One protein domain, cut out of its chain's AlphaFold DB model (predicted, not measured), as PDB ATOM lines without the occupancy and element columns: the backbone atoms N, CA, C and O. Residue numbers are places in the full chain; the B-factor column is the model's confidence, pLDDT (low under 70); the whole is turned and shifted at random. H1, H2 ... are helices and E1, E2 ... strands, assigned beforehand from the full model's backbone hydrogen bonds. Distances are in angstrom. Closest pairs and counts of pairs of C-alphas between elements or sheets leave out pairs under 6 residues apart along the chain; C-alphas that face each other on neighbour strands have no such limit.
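This is residues 8 to 121 of the 170 residues of the protein "GIY-YIG nuclease family protein" of Neptunomonas marina (UniProt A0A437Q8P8). A five-stranded antiparallel sheet curls like part of a barrel that stays open between its edge strands E2 and E4, and helix H2 packs at this opening, mainly on E1 and E2 and reaching E4 at Cys 99. A separate hairpin of two strands, E5 and E6, packs on E2 through E6, and the short helix H1 sits on the sheet near the start of E1. The printed part has 114 residues with seven named strands and two named helices, in the order E1 E2 H1 E3 E4 E5 E6 H2 E7; the larger sheet runs E2 E1 E7 E3 E4. The class is mixed, helices and strands. The whole is compact, with a radius of gyration of the C-alphas of 13.9 A and spans of 40 by 29 by 23 A.

E1 is residues 8 to 20, 26.2 A long, from C-alpha 8 at (7.948, -51.111, 13.243), and bends by 106 degrees at residue 17. E2, residues 32 to 39, is 19.7 A long and bends by 58 degrees at residue 36. H1 is residues 42 to 46, 6.1 A. E3, residues 51 to 57, is 19.7 A, and E4, residues 62 to 68, is 17.6 A. E5 is residues 77 to 82, 15.0 A. E6, residues 88 to 95, is 16.1 A and bends by 87 degrees at residue 91. H2, residues 99 to 108, is 14.4 A, from C-alpha 99 at (8.660, -34.723, 14.795). E7, residues 115 to 121, is 19.8 A and ends with C-alpha 121 at (9.222, -52.386, 24.888).

The five-stranded sheet is strongly twisted. E1 and E2 form an antiparallel hairpin at 152 degrees, with N 13 and O 36 at 2.8 A, within hydrogen-bond range. E1 and E7 are antiparallel at 141 degrees, with N 12 and O 115 at 2.8 A. E7 and E3 are antiparallel at 161 degrees, with N 118 and O 54 at 3.0 A. E3 and E4 form a hairpin at 158 degrees, with N 53 and O 66 at 2.8 A. H2 is on this sheet at a height over the sheet of 5.0 A; its closest C-alphas to E2 are those of Cys 104 and Leu 33, 5.9 A apart. H1 is on it too, at a height over the sheet of 4.5 A, over none of its strands; the closest C-alphas of H1 and E1 are those of Trp 45 and Val 9, 6.3 A apart. E5 and E6 form a hairpin at 146 degrees, with N 79 and O 93 at 2.8 A. The closest C-alphas of E6 and E2 are those of Glu 93 and Gln 34, 6.8 A apart. E5 and H2 are apart, and so are H1 and H2. In H1 and H2 every O i to N i+4 pair is within hydrogen-bond range.

The two C-alphas farthest apart are those of Ala 85 and His 121, 40.4 A. The printed part has no cut. The link from E1 to E2, 11 residues, is long. The mean pLDDT of the printed part is 94.9, and no printed residue is under 70.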
ATOM      1  N   PRO A   8       8.692 -52.195  13.872       97.88
ATOM      2  CA  PRO A   8       7.948 -51.111  13.243       97.88
ATOM      3  C   PRO A   8       6.489 -51.108  13.725       97.88
ATOM      4  O   PRO A   8       5.877 -52.160  13.884       97.88
ATOM      5  N   VAL A   9       5.934 -49.920  13.977       98.12
ATOM      6  CA  VAL A   9       4.558 -49.741  14.473       98.12
ATOM      7  C   VAL A   9       3.758 -48.725  13.662       98.12
ATOM      8  O   VAL A   9       2.545 -48.874  13.535       98.12
ATOM      9  N   ILE A  10       4.409 -47.709  13.089       98.38
ATOM     10  CA  ILE A  10       3.769 -46.729  12.206       98.38
ATOM     11  C   ILE A  10       4.621 -46.568  10.953       98.38
ATOM     12  O   ILE A  10       5.837 -46.398  11.050       98.38
ATOM     13  N   GLN A  11       3.965 -46.540   9.803       98.44
ATOM     14  CA  GLN A  11       4.517 -46.077   8.541       98.44
ATOM     15  C   GLN A  11       3.919 -44.707   8.212       98.44
ATOM     16  O   GLN A  11       2.706 -44.520   8.250       98.44
ATOM     17  N   ILE A  12       4.771 -43.744   7.870       98.38
ATOM     18  CA  ILE A  12       4.379 -42.449   7.312       98.38
ATOM     19  C   ILE A  12       4.810 -42.468   5.845       98.38
ATOM     20  O   ILE A  12       6.005 -42.461   5.541       98.38
ATOM     21  N   ASN A  13       3.838 -42.554   4.940       97.56
ATOM     22  CA  ASN A  13       4.053 -42.740   3.501       97.56
ATOM     23  C   ASN A  13       4.355 -41.441   2.753       97.56
ATOM     24  O   ASN A  13       4.815 -41.490   1.613       97.56
ATOM     25  N   GLY A  14       4.138 -40.302   3.403       95.12
ATOM     26  CA  GLY A  14       4.429 -38.985   2.866       95.12
ATOM     27  C   GLY A  14       3.432 -37.951   3.363       95.12
ATOM     28  O   GLY A  14       2.504 -38.250   4.122       95.12
ATOM     29  N   PHE A  15       3.642 -36.720   2.914       96.75
ATOM     30  CA  PHE A  15       2.793 -35.579   3.225       96.75
ATOM     31  C   PHE A  15       2.155 -35.038   1.950       96.75
ATOM     32  O   PHE A  15       2.794 -34.986   0.896       96.75
ATOM     33  N   THR A  16       0.904 -34.599   2.054       94.88
ATOM     34  CA  THR A  16       0.241 -33.849   0.982       94.88
ATOM     35  C   THR A  16       0.519 -32.351   1.141       94.88
ATOM     36  O   THR A  16       1.108 -31.916   2.131       94.88
ATOM     37  N   ASN A  17       0.077 -31.544   0.173       94.44
ATOM     38  CA  ASN A  17       0.149 -30.081   0.264       94.44
ATOM     39  C   ASN A  17      -1.041 -29.469   1.024       94.44
ATOM     40  O   ASN A  17      -1.112 -28.251   1.165       94.44
ATOM     41  N   ASN A  18      -1.977 -30.293   1.503       95.25
ATOM     42  CA  ASN A  18      -3.126 -29.809   2.253       95.25
ATOM     43  C   ASN A  18      -2.724 -29.529   3.697       95.25
ATOM     44  O   ASN A  18      -2.126 -30.374   4.371       95.25
ATOM     45  N   GLU A  19      -3.110 -28.354   4.181       96.50
ATOM     46  CA  GLU A  19      -2.873 -27.951   5.556       96.50
ATOM     47  C   GLU A  19      -4.060 -28.290   6.458       96.50
ATOM     48  O   GLU A  19      -5.216 -28.342   6.036       96.50
ATOM     49  N   TRP A  20      -3.761 -28.505   7.730       96.44
ATOM     50  CA  TRP A  20      -4.743 -28.675   8.784       96.44
ATOM     51  C   TRP A  20      -4.235 -28.067  10.093       96.44
ATOM     52  O   TRP A  20      -3.036 -27.847  10.298       96.44
ATOM     53  N   TYR A  21      -5.172 -27.808  10.994       95.94
ATOM     54  CA  TYR A  21      -4.946 -27.126  12.257       95.94
ATOM     55  C   TYR A  21      -5.446 -27.977  13.423       95.94
ATOM     56  O   TYR A  21      -6.433 -28.709  13.328       95.94
ATOM     57  N   ARG A  22      -4.754 -27.877  14.559       92.62
ATOM     58  CA  ARG A  22      -5.142 -28.484  15.836       92.62
ATOM     59  C   ARG A  22      -5.791 -27.433  16.730       92.62
ATOM     60  O   ARG A  22      -5.348 -26.294  16.774       92.62
ATOM     61  N   LYS A  23      -6.753 -27.844  17.557       84.62
ATOM     62  CA  LYS A  23      -7.407 -26.960  18.542       84.62
ATOM     63  C   LYS A  23      -6.521 -26.325  19.639       84.62
ATOM     64  O   LYS A  23      -6.890 -25.248  20.104       84.62
ATOM     65  N   PRO A  24      -5.416 -26.927  20.136       77.00
ATOM     66  CA  PRO A  24      -4.600 -26.293  21.172       77.00
ATOM     67  C   PRO A  24      -4.032 -24.945  20.708       77.00
ATOM     68  O   PRO A  24      -3.558 -24.830  19.581       77.00
ATOM     69  N   LYS A  25      -4.018 -23.947  21.601       73.44
ATOM     70  CA  LYS A  25      -3.377 -22.645  21.347       73.44
ATOM     71  C   LYS A  25      -1.845 -22.776  21.257       73.44
ATOM     72  O   LYS A  25      -1.253 -23.717  21.789       73.44
ATOM     73  N   GLY A  26      -1.207 -21.788  20.627       79.00
ATOM     74  CA  GLY A  26       0.253 -21.652  20.554       79.00
ATOM     75  C   GLY A  26       0.898 -22.449  19.418       79.00
ATOM     76  O   GLY A  26       0.248 -22.789  18.432       79.00
ATOM     77  N   SER A  27       2.181 -22.782  19.572       81.50
ATOM     78  CA  SER A  27       3.009 -23.417  18.527       81.50
ATOM     79  C   SER A  27       2.530 -24.798  18.070       81.50
ATOM     80  O   SER A  27       3.046 -25.338  17.101       81.50
ATOM     81  N   ARG A  28       1.542 -25.386  18.755       85.75
ATOM     82  CA  ARG A  28       0.932 -26.676  18.408       85.75
ATOM     83  C   ARG A  28      -0.284 -26.551  17.481       85.75
ATOM     84  O   ARG A  28      -0.767 -27.598  17.042       85.75
ATOM     85  N   LYS A  29      -0.771 -25.330  17.199       90.75
ATOM     86  CA  LYS A  29      -1.961 -25.087  16.361       90.75
ATOM     87  C   LYS A  29      -1.728 -25.485  14.901       90.75
ATOM     88  O   LYS A  29      -2.607 -26.103  14.318       90.75
ATOM     89  N   GLY A  30      -0.551 -25.214  14.345       90.62
ATOM     90  CA  GLY A  30      -0.265 -25.394  12.918       90.62
ATOM     91  C   GLY A  30      -0.020 -24.057  12.214       90.62
ATOM     92  O   GLY A  30       0.191 -23.057  12.906       90.62
ATOM     93  N   PRO A  31      -0.025 -24.029  10.870       94.50
ATOM     94  CA  PRO A  31      -0.483 -25.100   9.979       94.50
ATOM     95  C   PRO A  31       0.427 -26.334   9.959       94.50
ATOM     96  O   PRO A  31       1.654 -26.225   9.971       94.50
ATOM     97  N   TRP A  32      -0.189 -27.512   9.884       96.44
ATOM     98  CA  TRP A  32       0.481 -28.796   9.678       96.44
ATOM     99  C   TRP A  32       0.083 -29.384   8.335       96.44
ATOM    100  O   TRP A  32      -1.048 -29.204   7.902       96.44
ATOM    101  N   LEU A  33       0.984 -30.123   7.694       96.88
ATOM    102  CA  LEU A  33       0.632 -30.879   6.497       96.88
ATOM    103  C   LEU A  33      -0.108 -32.164   6.882       96.88
ATOM    104  O   LEU A  33       0.214 -32.806   7.894       96.88
ATOM    105  N   GLN A  34      -1.109 -32.523   6.080       96.25
ATOM    106  CA  GLN A  34      -1.767 -33.826   6.162       96.25
ATOM    107  C   GLN A  34      -0.779 -34.915   5.749       96.25
ATOM    108  O   GLN A  34       0.010 -34.721   4.819       96.25
ATOM    109  N   ALA A  35      -0.838 -36.061   6.419       96.25
ATOM    110  CA  ALA A  35       0.027 -37.192   6.112       96.25
ATOM    111  C   ALA A  35      -0.782 -38.439   5.770       96.25
ATOM    112  O   ALA A  35      -1.885 -38.659   6.279       96.25
ATOM    113  N   GLU A  36      -0.196 -39.283   4.930       96.56
ATOM    114  CA  GLU A  36      -0.647 -40.656   4.765       96.56
ATOM    115  C   GLU A  36       0.072 -41.519   5.805       96.56
ATOM    116  O   GLU A  36       1.299 -41.639   5.792       96.56
ATOM    117  N   VAL A  37      -0.694 -42.067   6.749       97.50
ATOM    118  CA  VAL A  37      -0.163 -42.796   7.902       97.50
ATOM    119  C   VAL A  37      -0.870 -44.129   8.046       97.50
ATOM    120  O   VAL A  37      -2.098 -44.187   8.062       97.50
ATOM    121  N   GLU A  38      -0.085 -45.178   8.241       97.69
ATOM    122  CA  GLU A  38      -0.553 -46.532   8.490       97.69
ATOM    123  C   GLU A  38      -0.001 -47.038   9.826       97.69
ATOM    124  O   GLU A  38       1.182 -46.884  10.130       97.69
ATOM    125  N   VAL A  39      -0.860 -47.647  10.644       97.88
ATOM    126  CA  VAL A  39      -0.435 -48.364  11.852       97.88
ATOM    127  C   VAL A  39      -0.182 -49.817  11.462       97.88
ATOM    128  O   VAL A  39      -1.131 -50.552  11.199       97.88
ATOM    129  N   LEU A  40       1.090 -50.211  11.441       98.38
ATOM    130  CA  LEU A  40       1.550 -51.510  10.941       98.38
ATOM    131  C   LEU A  40       1.262 -52.662  11.910       98.38
ATOM    132  O   LEU A  40       0.983 -53.779  11.488       98.38
ATOM    133  N   ASP A  41       1.323 -52.393  13.216       97.88
ATOM    134  CA  ASP A  41       1.074 -53.391  14.255       97.88
ATOM    135  C   ASP A  41       0.146 -52.814  15.329       97.88
ATOM    136  O   ASP A  41       0.541 -52.010  16.182       97.88
ATOM    137  N   GLN A  42      -1.118 -53.248  15.299       97.19
ATOM    138  CA  GLN A  42      -2.131 -52.797  16.250       97.19
ATOM    139  C   GLN A  42      -1.902 -53.302  17.677       97.19
ATOM    140  O   GLN A  42      -2.339 -52.649  18.631       97.19
ATOM    141  N   ASN A  43      -1.209 -54.428  17.852       96.38
ATOM    142  CA  ASN A  43      -0.888 -54.943  19.178       96.38
ATOM    143  C   ASN A  43       0.162 -54.046  19.833       96.38
ATOM    144  O   ASN A  43      -0.056 -53.573  20.950       96.38
ATOM    145  N   LEU A  44       1.251 -53.731  19.122       96.00
ATOM    146  CA  LEU A  44       2.280 -52.801  19.605       96.00
ATOM    147  C   LEU A  44       1.713 -51.392  19.813       96.00
ATOM    148  O   LEU A  44       2.012 -50.747  20.816       96.00
ATOM    149  N   TRP A  45       0.839 -50.930  18.915       96.56
ATOM    150  CA  TRP A  45       0.186 -49.623  19.014       96.56
ATOM    151  C   TRP A  45      -0.635 -49.437  20.296       96.56
ATOM    152  O   TRP A  45      -0.644 -48.358  20.903       96.56
ATOM    153  N   ASN A  46      -1.341 -50.492  20.712       96.00
ATOM    154  CA  ASN A  46      -2.250 -50.458  21.853       96.00
ATOM    155  C   ASN A  46      -1.617 -50.919  23.171       96.00
ATOM    156  O   ASN A  46      -2.235 -50.716  24.225       96.00
ATOM    157  N   LYS A  47      -0.410 -51.497  23.128       95.69
ATOM    158  CA  LYS A  47       0.287 -52.034  24.298       95.69
ATOM    159  C   LYS A  47       0.552 -50.937  25.334       95.69
ATOM    160  O   LYS A  47       1.124 -49.900  25.016       95.69
ATOM    161  N   ARG A  48       0.100 -51.173  26.572       95.31
ATOM    162  CA  ARG A  48       0.237 -50.273  27.734       95.31
ATOM    163  C   ARG A  48       1.452 -50.653  28.571       95.31
ATOM    164  O   ARG A  48       1.296 -51.077  29.710       95.31
ATOM    165  N   VAL A  49       2.632 -50.573  27.974       93.31
ATOM    166  CA  VAL A  49       3.888 -50.770  28.697       93.31
ATOM    167  C   VAL A  49       4.919 -49.764  28.199       93.31
ATOM    168  O   VAL A  49       4.851 -49.348  27.035       93.31
ATOM    169  N   PRO A  50       5.888 -49.385  29.037       94.38
ATOM    170  CA  PRO A  50       6.915 -48.438  28.653       94.38
ATOM    171  C   PRO A  50       7.705 -48.900  27.431       94.38
ATOM    172  O   PRO A  50       7.942 -50.090  27.205       94.38
ATOM    173  N   CYS A  51       8.079 -47.942  26.595       96.50
ATOM    174  CA  CYS A  51       8.825 -48.210  25.383       96.50
ATOM    175  C   CYS A  51       9.768 -47.072  25.027       96.50
ATOM    176  O   CYS A  51       9.475 -45.887  25.225       96.50
ATOM    177  N   LEU A  52      10.888 -47.470  24.438       97.38
ATOM    178  CA  LEU A  52      11.761 -46.599  23.674       97.38
ATOM    179  C   LEU A  52      11.300 -46.668  22.215       97.38
ATOM    180  O   LEU A  52      11.103 -47.761  21.677       97.38
ATOM    181  N   TYR A  53      11.096 -45.518  21.583       97.88
ATOM    182  CA  TYR A  53      10.667 -45.440  20.192       97.88
ATOM    183  C   TYR A  53      11.608 -44.595  19.353       97.88
ATOM    184  O   TYR A  53      12.218 -43.633  19.822       97.88
ATOM    185  N   PHE A  54      11.689 -44.963  18.084       98.19
ATOM    186  CA  PHE A  54      12.600 -44.401  17.107       98.19
ATOM    187  C   PHE A  54      11.800 -43.898  15.913       98.19
ATOM    188  O   PHE A  54      10.795 -44.500  15.549       98.19
ATOM    189  N   LEU A  55      12.252 -42.809  15.297       98.31
ATOM    190  CA  LEU A  55      11.823 -42.393  13.964       98.31
ATOM    191  C   LEU A  55      13.028 -42.481  13.033       98.31
ATOM    192  O   LEU A  55      14.030 -41.805  13.283       98.31
ATOM    193  N   ALA A  56      12.914 -43.249  11.958       97.69
ATOM    194  CA  ALA A  56      13.902 -43.291  10.887       97.69
ATOM    195  C   ALA A  56      13.283 -42.826   9.565       97.69
ATOM    196  O   ALA A  56      12.083 -43.008   9.351       97.69
ATOM    197  N   ASN A  57      14.082 -42.216   8.688       96.56
ATOM    198  CA  ASN A  57      13.651 -41.904   7.321       96.56
ATOM    199  C   ASN A  57      13.803 -43.121   6.388       96.56
ATOM    200  O   ASN A  57      14.289 -44.179   6.785       96.56
ATOM    201  N   SER A  58      13.418 -42.959   5.122       93.62
ATOM    202  CA  SER A  58      13.489 -44.001   4.087       93.62
ATOM    203  C   SER A  58      14.900 -44.535   3.811       93.62
ATOM    204  O   SER A  58      15.032 -45.618   3.246       93.62
ATOM    205  N   LYS A  59      15.949 -43.812   4.219       93.50
ATOM    206  CA  LYS A  59      17.352 -44.242   4.117       93.50
ATOM    207  C   LYS A  59      17.827 -45.029   5.346       93.50
ATOM    208  O   LYS A  59      18.981 -45.440   5.395       93.50
ATOM    209  N   GLY A  60      16.965 -45.218   6.345       92.62
ATOM    210  CA  GLY A  60      17.316 -45.842   7.621       92.62
ATOM    211  C   GLY A  60      18.059 -44.908   8.581       92.62
ATOM    212  O   GLY A  60      18.535 -45.359   9.622       92.62
ATOM    213  N   GLU A  61      18.155 -43.612   8.272       95.06
ATOM    214  CA  GLU A  61      18.800 -42.641   9.153       95.06
ATOM    215  C   GLU A  61      17.885 -42.338  10.338       95.06
ATOM    216  O   GLU A  61      16.737 -41.916  10.168       95.06
ATOM    217  N   LEU A  62      18.411 -42.508  11.548       96.44
ATOM    218  CA  LEU A  62      17.690 -42.202  12.775       96.44
ATOM    219  C   LEU A  62      17.545 -40.683  12.944       96.44
ATOM    220  O   LEU A  62      18.538 -39.966  13.037       96.44
ATOM    221  N   LYS A  63      16.304 -40.198  13.014       97.00
ATOM    222  CA  LYS A  63      15.969 -38.770  13.147       97.00
ATOM    223  C   LYS A  63      15.467 -38.392  14.531       97.00
ATOM    224  O   LYS A  63      15.593 -37.241  14.933       97.00
ATOM    225  N   TYR A  64      14.877 -39.325  15.268       97.81
ATOM    226  CA  TYR A  64      14.328 -39.040  16.590       97.81
ATOM    227  C   TYR A  64      14.362 -40.285  17.472       97.81
ATOM    228  O   TYR A  64      14.103 -41.389  16.996       97.81
ATOM    229  N   VAL A  65      14.616 -40.081  18.762       97.31
ATOM    230  CA  VAL A  65      14.456 -41.091  19.813       97.31
ATOM    231  C   VAL A  65      13.582 -40.502  20.903       97.31
ATOM    232  O   VAL A  65      13.809 -39.368  21.301       97.31
ATOM    233  N   GLY A  66      12.606 -41.238  21.413       96.50
ATOM    234  CA  GLY A  66      11.868 -40.790  22.587       96.50
ATOM    235  C   GLY A  66      11.312 -41.937  23.394       96.50
ATOM    236  O   GLY A  66      11.418 -43.099  23.006       96.50
ATOM    237  N   ILE A  67      10.680 -41.593  24.511       96.62
ATOM    238  CA  ILE A  67      10.064 -42.576  25.402       96.62
ATOM    239  C   ILE A  67       8.560 -42.385  25.542       96.62
ATOM    240  O   ILE A  67       8.019 -41.269  25.563       96.62
ATOM    241  N   SER A  68       7.859 -43.492  25.732       95.31
ATOM    242  CA  SER A  68       6.538 -43.493  26.343       95.31
ATOM    243  C   SER A  68       6.588 -44.349  27.594       95.31
ATOM    244  O   SER A  68       7.071 -45.467  27.537       95.31
ATOM    245  N   VAL A  69       6.057 -43.840  28.703       91.69
ATOM    246  CA  VAL A  69       5.844 -44.619  29.937       91.69
ATOM    247  C   VAL A  69       4.454 -45.273  29.961       91.69
ATOM    248  O   VAL A  69       3.996 -45.744  30.992       91.69
ATOM    249  N   ASN A  70       3.723 -45.238  28.840       92.56
ATOM    250  CA  ASN A  70       2.389 -45.830  28.728       92.56
ATOM    251  C   ASN A  70       2.188 -46.500  27.364       92.56
ATOM    252  O   ASN A  70       2.531 -47.659  27.202       92.56
ATOM    253  N   ARG A  71       1.638 -45.794  26.365       94.69
ATOM    254  CA  ARG A  71       1.448 -46.323  25.003       94.69
ATOM    255  C   ARG A  71       2.133 -45.432  23.986       94.69
ATOM    256  O   ARG A  71       2.156 -44.208  24.151       94.69
ATOM    257  N   ILE A  72       2.605 -46.002  22.882       96.44
ATOM    258  CA  ILE A  72       3.156 -45.201  21.779       96.44
ATOM    259  C   ILE A  72       2.094 -44.269  21.166       96.44
ATOM    260  O   ILE A  72       2.394 -43.118  20.835       96.44
ATOM    261  N   LYS A  73       0.823 -44.694  21.143       96.31
ATOM    262  CA  LYS A  73      -0.302 -43.872  20.668       96.31
ATOM    263  C   LYS A  73      -0.563 -42.609  21.482       96.31
ATOM    264  O   LYS A  73      -1.161 -41.658  20.991       96.31
ATOM    265  N   ASP A  74      -0.090 -42.564  22.727       95.38
ATOM    266  CA  ASP A  74      -0.180 -41.362  23.557       95.38
ATOM    267  C   ASP A  74       0.912 -40.335  23.201       95.38
ATOM    268  O   ASP A  74       0.840 -39.185  23.647       95.38
ATOM    269  N   ARG A  75       1.914 -40.714  22.396       96.38
ATOM    270  CA  ARG A  75       2.934 -39.817  21.829       96.38
ATOM    271  C   ARG A  75       2.597 -39.420  20.396       96.38
ATOM    272  O   ARG A  75       2.678 -38.240  20.063       96.38
ATOM    273  N   TRP A  76       2.153 -40.382  19.593       96.94
ATOM    274  CA  TRP A  76       1.682 -40.189  18.220       96.94
ATOM    275  C   TRP A  76       0.153 -40.163  18.206       96.94
ATOM    276  O   TRP A  76      -0.500 -41.187  18.061       96.94
ATOM    277  N   ARG A  77      -0.453 -38.999  18.435       92.81
ATOM    278  CA  ARG A  77      -1.902 -38.927  18.683       92.81
ATOM    279  C   ARG A  77      -2.670 -38.613  17.414       92.81
ATOM    280  O   ARG A  77      -2.412 -37.583  16.797       92.81
ATOM    281  N   SER A  78      -3.696 -39.403  17.121       93.44
ATOM    282  CA  SER A  78      -4.784 -38.967  16.244       93.44
ATOM    283  C   SER A  78      -5.576 -37.861  16.942       93.44
ATOM    284  O   SER A  78      -6.051 -38.037  18.063       93.44
ATOM    285  N   SER A  79      -5.669 -36.698  16.306       91.19
ATOM    286  CA  SER A  79      -6.382 -35.521  16.806       91.19
ATOM    287  C   SER A  79      -7.456 -35.099  15.801       91.19
ATOM    288  O   SER A  79      -7.221 -35.230  14.600       91.19
ATOM    289  N   PRO A  80      -8.587 -34.529  16.258       94.06
ATOM    290  CA  PRO A  80      -9.500 -33.815  15.374       94.06
ATOM    291  C   PRO A  80      -8.752 -32.732  14.596       94.06
ATOM    292  O   PRO A  80      -7.970 -31.976  15.188       94.06
ATOM    293  N   ALA A  81      -8.981 -32.694  13.288       95.69
ATOM    294  CA  ALA A  81      -8.339 -31.762  12.378       95.69
ATOM    295  C   ALA A  81      -9.316 -30.658  11.960       95.69
ATOM    296  O   ALA A  81     -10.516 -30.898  11.834       95.69
ATOM    297  N   TYR A  82      -8.792 -29.452  11.768       96.12
ATOM    298  CA  TYR A  82      -9.559 -28.259  11.419       96.12
ATOM    299  C   TYR A  82      -8.933 -27.546  10.219       96.12
ATOM    300  O   TYR A  82      -7.744 -27.724   9.950       96.12
ATOM    301  N   ASP A  83      -9.717 -26.744   9.507       95.25
ATOM    302  CA  ASP A  83      -9.202 -25.797   8.518       95.25
ATOM    303  C   ASP A  83      -8.703 -24.492   9.181       95.25
ATOM    304  O   ASP A  83      -8.685 -24.355  10.407       95.25
ATOM    305  N   ALA A  84      -8.267 -23.527   8.366       93.94
ATOM    306  CA  ALA A  84      -7.762 -22.239   8.849       93.94
ATOM    307  C   ALA A  84      -8.835 -21.371   9.536       93.94
ATOM    308  O   ALA A  84      -8.491 -20.482  10.316       93.94
ATOM    309  N   ALA A  85     -10.115 -21.627   9.257       94.31
ATOM    310  CA  ALA A  85     -11.264 -20.944   9.843       94.31
ATOM    311  C   ALA A  85     -11.834 -21.696  11.064       94.31
ATOM    312  O   ALA A  85     -12.916 -21.364  11.541       94.31
ATOM    313  N   ASP A  86     -11.101 -22.688  11.586       92.00
ATOM    314  CA  ASP A  86     -11.494 -23.549  12.703       92.00
ATOM    315  C   ASP A  86     -12.757 -24.408  12.421       92.00
ATOM    316  O   ASP A  86     -13.380 -24.926  13.357       92.00
ATOM    317  N   ASN A  87     -13.110 -24.651  11.149       95.31
ATOM    318  CA  ASN A  87     -14.135 -25.636  10.786       95.31
ATOM    319  C   ASN A  87     -13.555 -27.057  10.854       95.31
ATOM    320  O   ASN A  87     -12.418 -27.278  10.427       95.31
ATOM    321  N   PRO A  88     -14.298 -28.047  11.378       95.56
ATOM    322  CA  PRO A  88     -13.812 -29.419  11.469       95.56
ATOM    323  C   PRO A  88     -13.667 -30.057  10.083       95.56
ATOM    324  O   PRO A  88     -14.570 -29.992   9.250       95.56
ATOM    325  N   LEU A  89     -12.549 -30.744   9.867       94.94
ATOM    326  CA  LEU A  89     -12.359 -31.622   8.718       94.94
ATOM    327  C   LEU A  89     -13.048 -32.970   8.972       94.94
ATOM    328  O   LEU A  89     -13.138 -33.437  10.107       94.94
ATOM    329  N   GLN A  90     -13.475 -33.645   7.903       94.44
ATOM    330  CA  GLN A  90     -14.114 -34.972   7.956       94.44
ATOM    331  C   GLN A  90     -13.106 -36.116   8.193       94.44
ATOM    332  O   GLN A  90     -13.224 -37.200   7.626       94.44
ATOM    333  N   ARG A  91     -12.058 -35.863   8.984       93.06
ATOM    334  CA  ARG A  91     -11.022 -36.834   9.348       93.06
ATOM    335  C   ARG A  91     -10.234 -36.369  10.567       93.06
ATOM    336  O   ARG A  91     -10.154 -35.180  10.868       93.06
ATOM    337  N   ASN A  92      -9.604 -37.331  11.231       94.94
ATOM    338  CA  ASN A  92      -8.565 -37.062  12.213       94.94
ATOM    339  C   ASN A  92      -7.193 -37.116  11.538       94.94
ATOM    340  O   ASN A  92      -6.997 -37.857  10.578       94.94
ATOM    341  N   GLU A  93      -6.238 -36.390  12.099       96.12
ATOM    342  CA  GLU A  93      -4.846 -36.400  11.654       96.12
ATOM    343  C   GLU A  93      -3.932 -36.853  12.787       96.12
ATOM    344  O   GLU A  93      -4.150 -36.521  13.959       96.12
ATOM    345  N   MET A  94      -2.905 -37.635  12.451       95.94
ATOM    346  CA  MET A  94      -1.874 -38.004  13.418       95.94
ATOM    347  C   MET A  94      -0.935 -36.820  13.656       95.94
ATOM    348  O   MET A  94      -0.681 -36.014  12.768       95.94
ATOM    349  N   PHE A  95      -0.424 -36.693  14.879       95.50
ATOM    350  CA  PHE A  95       0.523 -35.642  15.216       95.50
ATOM    351  C   PHE A  95       1.504 -36.077  16.302       95.50
ATOM    352  O   PHE A  95       1.117 -36.670  17.312       95.50
ATOM    353  N   HIS A  96       2.765 -35.683  16.124       96.06
ATOM    354  CA  HIS A  96       3.818 -35.781  17.130       96.06
ATOM    355  C   HIS A  96       4.478 -34.414  17.318       96.06
ATOM    356  O   HIS A  96       5.066 -33.872  16.385       96.06
ATOM    357  N   SER A  97       4.420 -33.852  18.527       92.75
ATOM    358  CA  SER A  97       4.740 -32.432  18.752       92.75
ATOM    359  C   SER A  97       6.154 -32.006  18.396       92.75
ATOM    360  O   SER A  97       6.370 -30.823  18.161       92.75
ATOM    361  N   GLN A  98       7.102 -32.938  18.385       94.06
ATOM    362  CA  GLN A  98       8.486 -32.643  18.026       94.06
ATOM    363  C   GLN A  98       8.805 -33.071  16.596       94.06
ATOM    364  O   GLN A  98       9.500 -32.346  15.910       94.06
ATOM    365  N   CYS A  99       8.259 -34.184  16.102       96.69
ATOM    366  CA  CYS A  99       8.660 -34.723  14.795       96.69
ATOM    367  C   CYS A  99       7.886 -34.086  13.642       96.69
ATOM    368  O   CYS A  99       8.454 -33.836  12.584       96.69
ATOM    369  N   TRP A 100       6.591 -33.824  13.843       96.38
ATOM    370  CA  TRP A 100       5.716 -33.319  12.785       96.38
ATOM    371  C   TRP A 100       6.203 -31.994  12.181       96.38
ATOM    372  O   TRP A 100       6.240 -31.907  10.955       96.38
ATOM    373  N   PRO A 101       6.644 -30.998  12.982       95.12
ATOM    374  CA  PRO A 101       7.196 -29.759  12.439       95.12
ATOM    375  C   PRO A 101       8.414 -29.983  11.531       95.12
ATOM    376  O   PRO A 101       8.477 -29.395  10.456       95.12
ATOM    377  N   HIS A 102       9.350 -30.863  11.912       96.19
ATOM    378  CA  HIS A 102      10.527 -31.163  11.087       96.19
ATOM    379  C   HIS A 102      10.144 -31.815   9.760       96.19
ATOM    380  O   HIS A 102      10.588 -31.356   8.711       96.19
ATOM    381  N   MET A 103       9.276 -32.828   9.794       97.31
ATOM    382  CA  MET A 103       8.823 -33.509   8.578       97.31
ATOM    383  C   MET A 103       8.045 -32.562   7.648       97.31
ATOM    384  O   MET A 103       8.286 -32.546   6.444       97.31
ATOM    385  N   CYS A 104       7.174 -31.707   8.201       96.56
ATOM    386  CA  CYS A 104       6.463 -30.691   7.418       96.56
ATOM    387  C   CYS A 104       7.430 -29.692   6.771       96.56
ATOM    388  O   CYS A 104       7.264 -29.355   5.601       96.56
ATOM    389  N   ASN A 105       8.437 -29.220   7.510       95.56
ATOM    390  CA  ASN A 105       9.425 -28.276   6.986       95.56
ATOM    391  C   ASN A 105      10.249 -28.888   5.848       95.56
ATOM    392  O   ASN A 105      10.446 -28.226   4.833       95.56
ATOM    393  N   LEU A 106      10.665 -30.153   5.984       96.06
ATOM    394  CA  LEU A 106      11.370 -30.877   4.924       96.06
ATOM    395  C   LEU A 106      10.512 -31.009   3.660       96.06
ATOM    396  O   LEU A 106      10.976 -30.680   2.566       96.06
ATOM    397  N   LYS A 107       9.234 -31.385   3.804       96.50
ATOM    398  CA  LYS A 107       8.302 -31.429   2.667       96.50
ATOM    399  C   LYS A 107       8.151 -30.062   2.004       96.50
ATOM    400  O   LYS A 107       8.215 -29.968   0.780       96.50
ATOM    401  N   LYS A 108       7.998 -28.996   2.797       95.56
ATOM    402  CA  LYS A 108       7.899 -27.612   2.298       95.56
ATOM    403  C   LYS A 108       9.175 -27.150   1.582       95.56
ATOM    404  O   LYS A 108       9.076 -26.351   0.660       95.56
ATOM    405  N   SER A 109      10.347 -27.681   1.942       95.88
ATOM    406  CA  SER A 109      11.604 -27.448   1.216       95.88
ATOM    407  C   SER A 109      11.810 -28.370   0.002       95.88
ATOM    408  O   SER A 109      12.899 -28.390  -0.562       95.88
ATOM    409  N   GLY A 110      10.797 -29.149  -0.395       95.25
ATOM    410  CA  GLY A 110      10.845 -30.033  -1.564       95.25
ATOM    411  C   GLY A 110      11.417 -31.429  -1.301       95.25
ATOM    412  O   GLY A 110      11.594 -32.195  -2.245       95.25
ATOM    413  N   VAL A 111      11.692 -31.786  -0.043       94.31
ATOM    414  CA  VAL A 111      12.176 -33.121   0.330       94.31
ATOM    415  C   VAL A 111      10.981 -34.017   0.638       94.31
ATOM    416  O   VAL A 111      10.307 -33.838   1.650       94.31
ATOM    417  N   ASP A 112      10.721 -34.990  -0.235       92.00
ATOM    418  CA  ASP A 112       9.643 -35.962  -0.051       92.00
ATOM    419  C   ASP A 112      10.191 -37.280   0.505       92.00
ATOM    420  O   ASP A 112      10.742 -38.111  -0.219       92.00
ATOM    421  N   GLU A 113      10.083 -37.448   1.820       95.12
ATOM    422  CA  GLU A 113      10.588 -38.614   2.540       95.12
ATOM    423  C   GLU A 113       9.455 -39.415   3.184       95.12
ATOM    424  O   GLU A 113       8.438 -38.879   3.633       95.12
ATOM    425  N   LYS A 114       9.688 -40.725   3.278       97.81
ATOM    426  CA  LYS A 114       8.893 -41.639   4.097       97.81
ATOM    427  C   LYS A 114       9.578 -41.840   5.436       97.81
ATOM    428  O   LYS A 114      10.806 -41.779   5.515       97.81
ATOM    429  N   TYR A 115       8.791 -42.147   6.459       98.38
ATOM    430  CA  TYR A 115       9.309 -42.400   7.797       98.38
ATOM    431  C   TYR A 115       8.706 -43.653   8.411       98.38
ATOM    432  O   TYR A 115       7.549 -43.987   8.166       98.38
ATOM    433  N   VAL A 116       9.492 -44.313   9.254       98.50
ATOM    434  CA  VAL A 116       9.061 -45.455  10.059       98.50
ATOM    435  C   VAL A 116       9.219 -45.091  11.522       98.50
ATOM    436  O   VAL A 116      10.291 -44.652  11.943       98.50
ATOM    437  N   VAL A 117       8.154 -45.296  12.294       98.50
ATOM    438  CA  VAL A 117       8.233 -45.326  13.752       98.50
ATOM    439  C   VAL A 117       8.356 -46.773  14.181       98.50
ATOM    440  O   VAL A 117       7.506 -47.595  13.836       98.50
ATOM    441  N   SER A 118       9.379 -47.077  14.966       98.50
ATOM    442  CA  SER A 118       9.571 -48.390  15.573       98.50
ATOM    443  C   SER A 118       9.687 -48.284  17.089       98.50
ATOM    444  O   SER A 118      10.001 -47.224  17.629       98.50
ATOM    445  N   VAL A 119       9.386 -49.375  17.788       98.12
ATOM    446  CA  VAL A 119       9.360 -49.442  19.252       98.12
ATOM    447  C   VAL A 119      10.110 -50.666  19.754       98.12
ATOM    448  O   VAL A 119      10.057 -51.733  19.148       98.12
ATOM    449  N   ILE A 120      10.771 -50.527  20.896       97.25
ATOM    450  CA  ILE A 120      11.217 -51.646  21.724       97.25
ATOM    451  C   ILE A 120      10.628 -51.452  23.120       97.25
ATOM    452  O   ILE A 120      10.762 -50.385  23.725       97.25
ATOM    453  N   HIS A 121       9.890 -52.452  23.592       93.88
ATOM    454  CA  HIS A 121       9.222 -52.386  24.888       93.88
ATOM    455  C   HIS A 121      10.182 -52.766  26.015       93.88
ATOM    456  O   HIS A 121      11.109 -53.541  25.811       93.88
TER     457      HIS A 121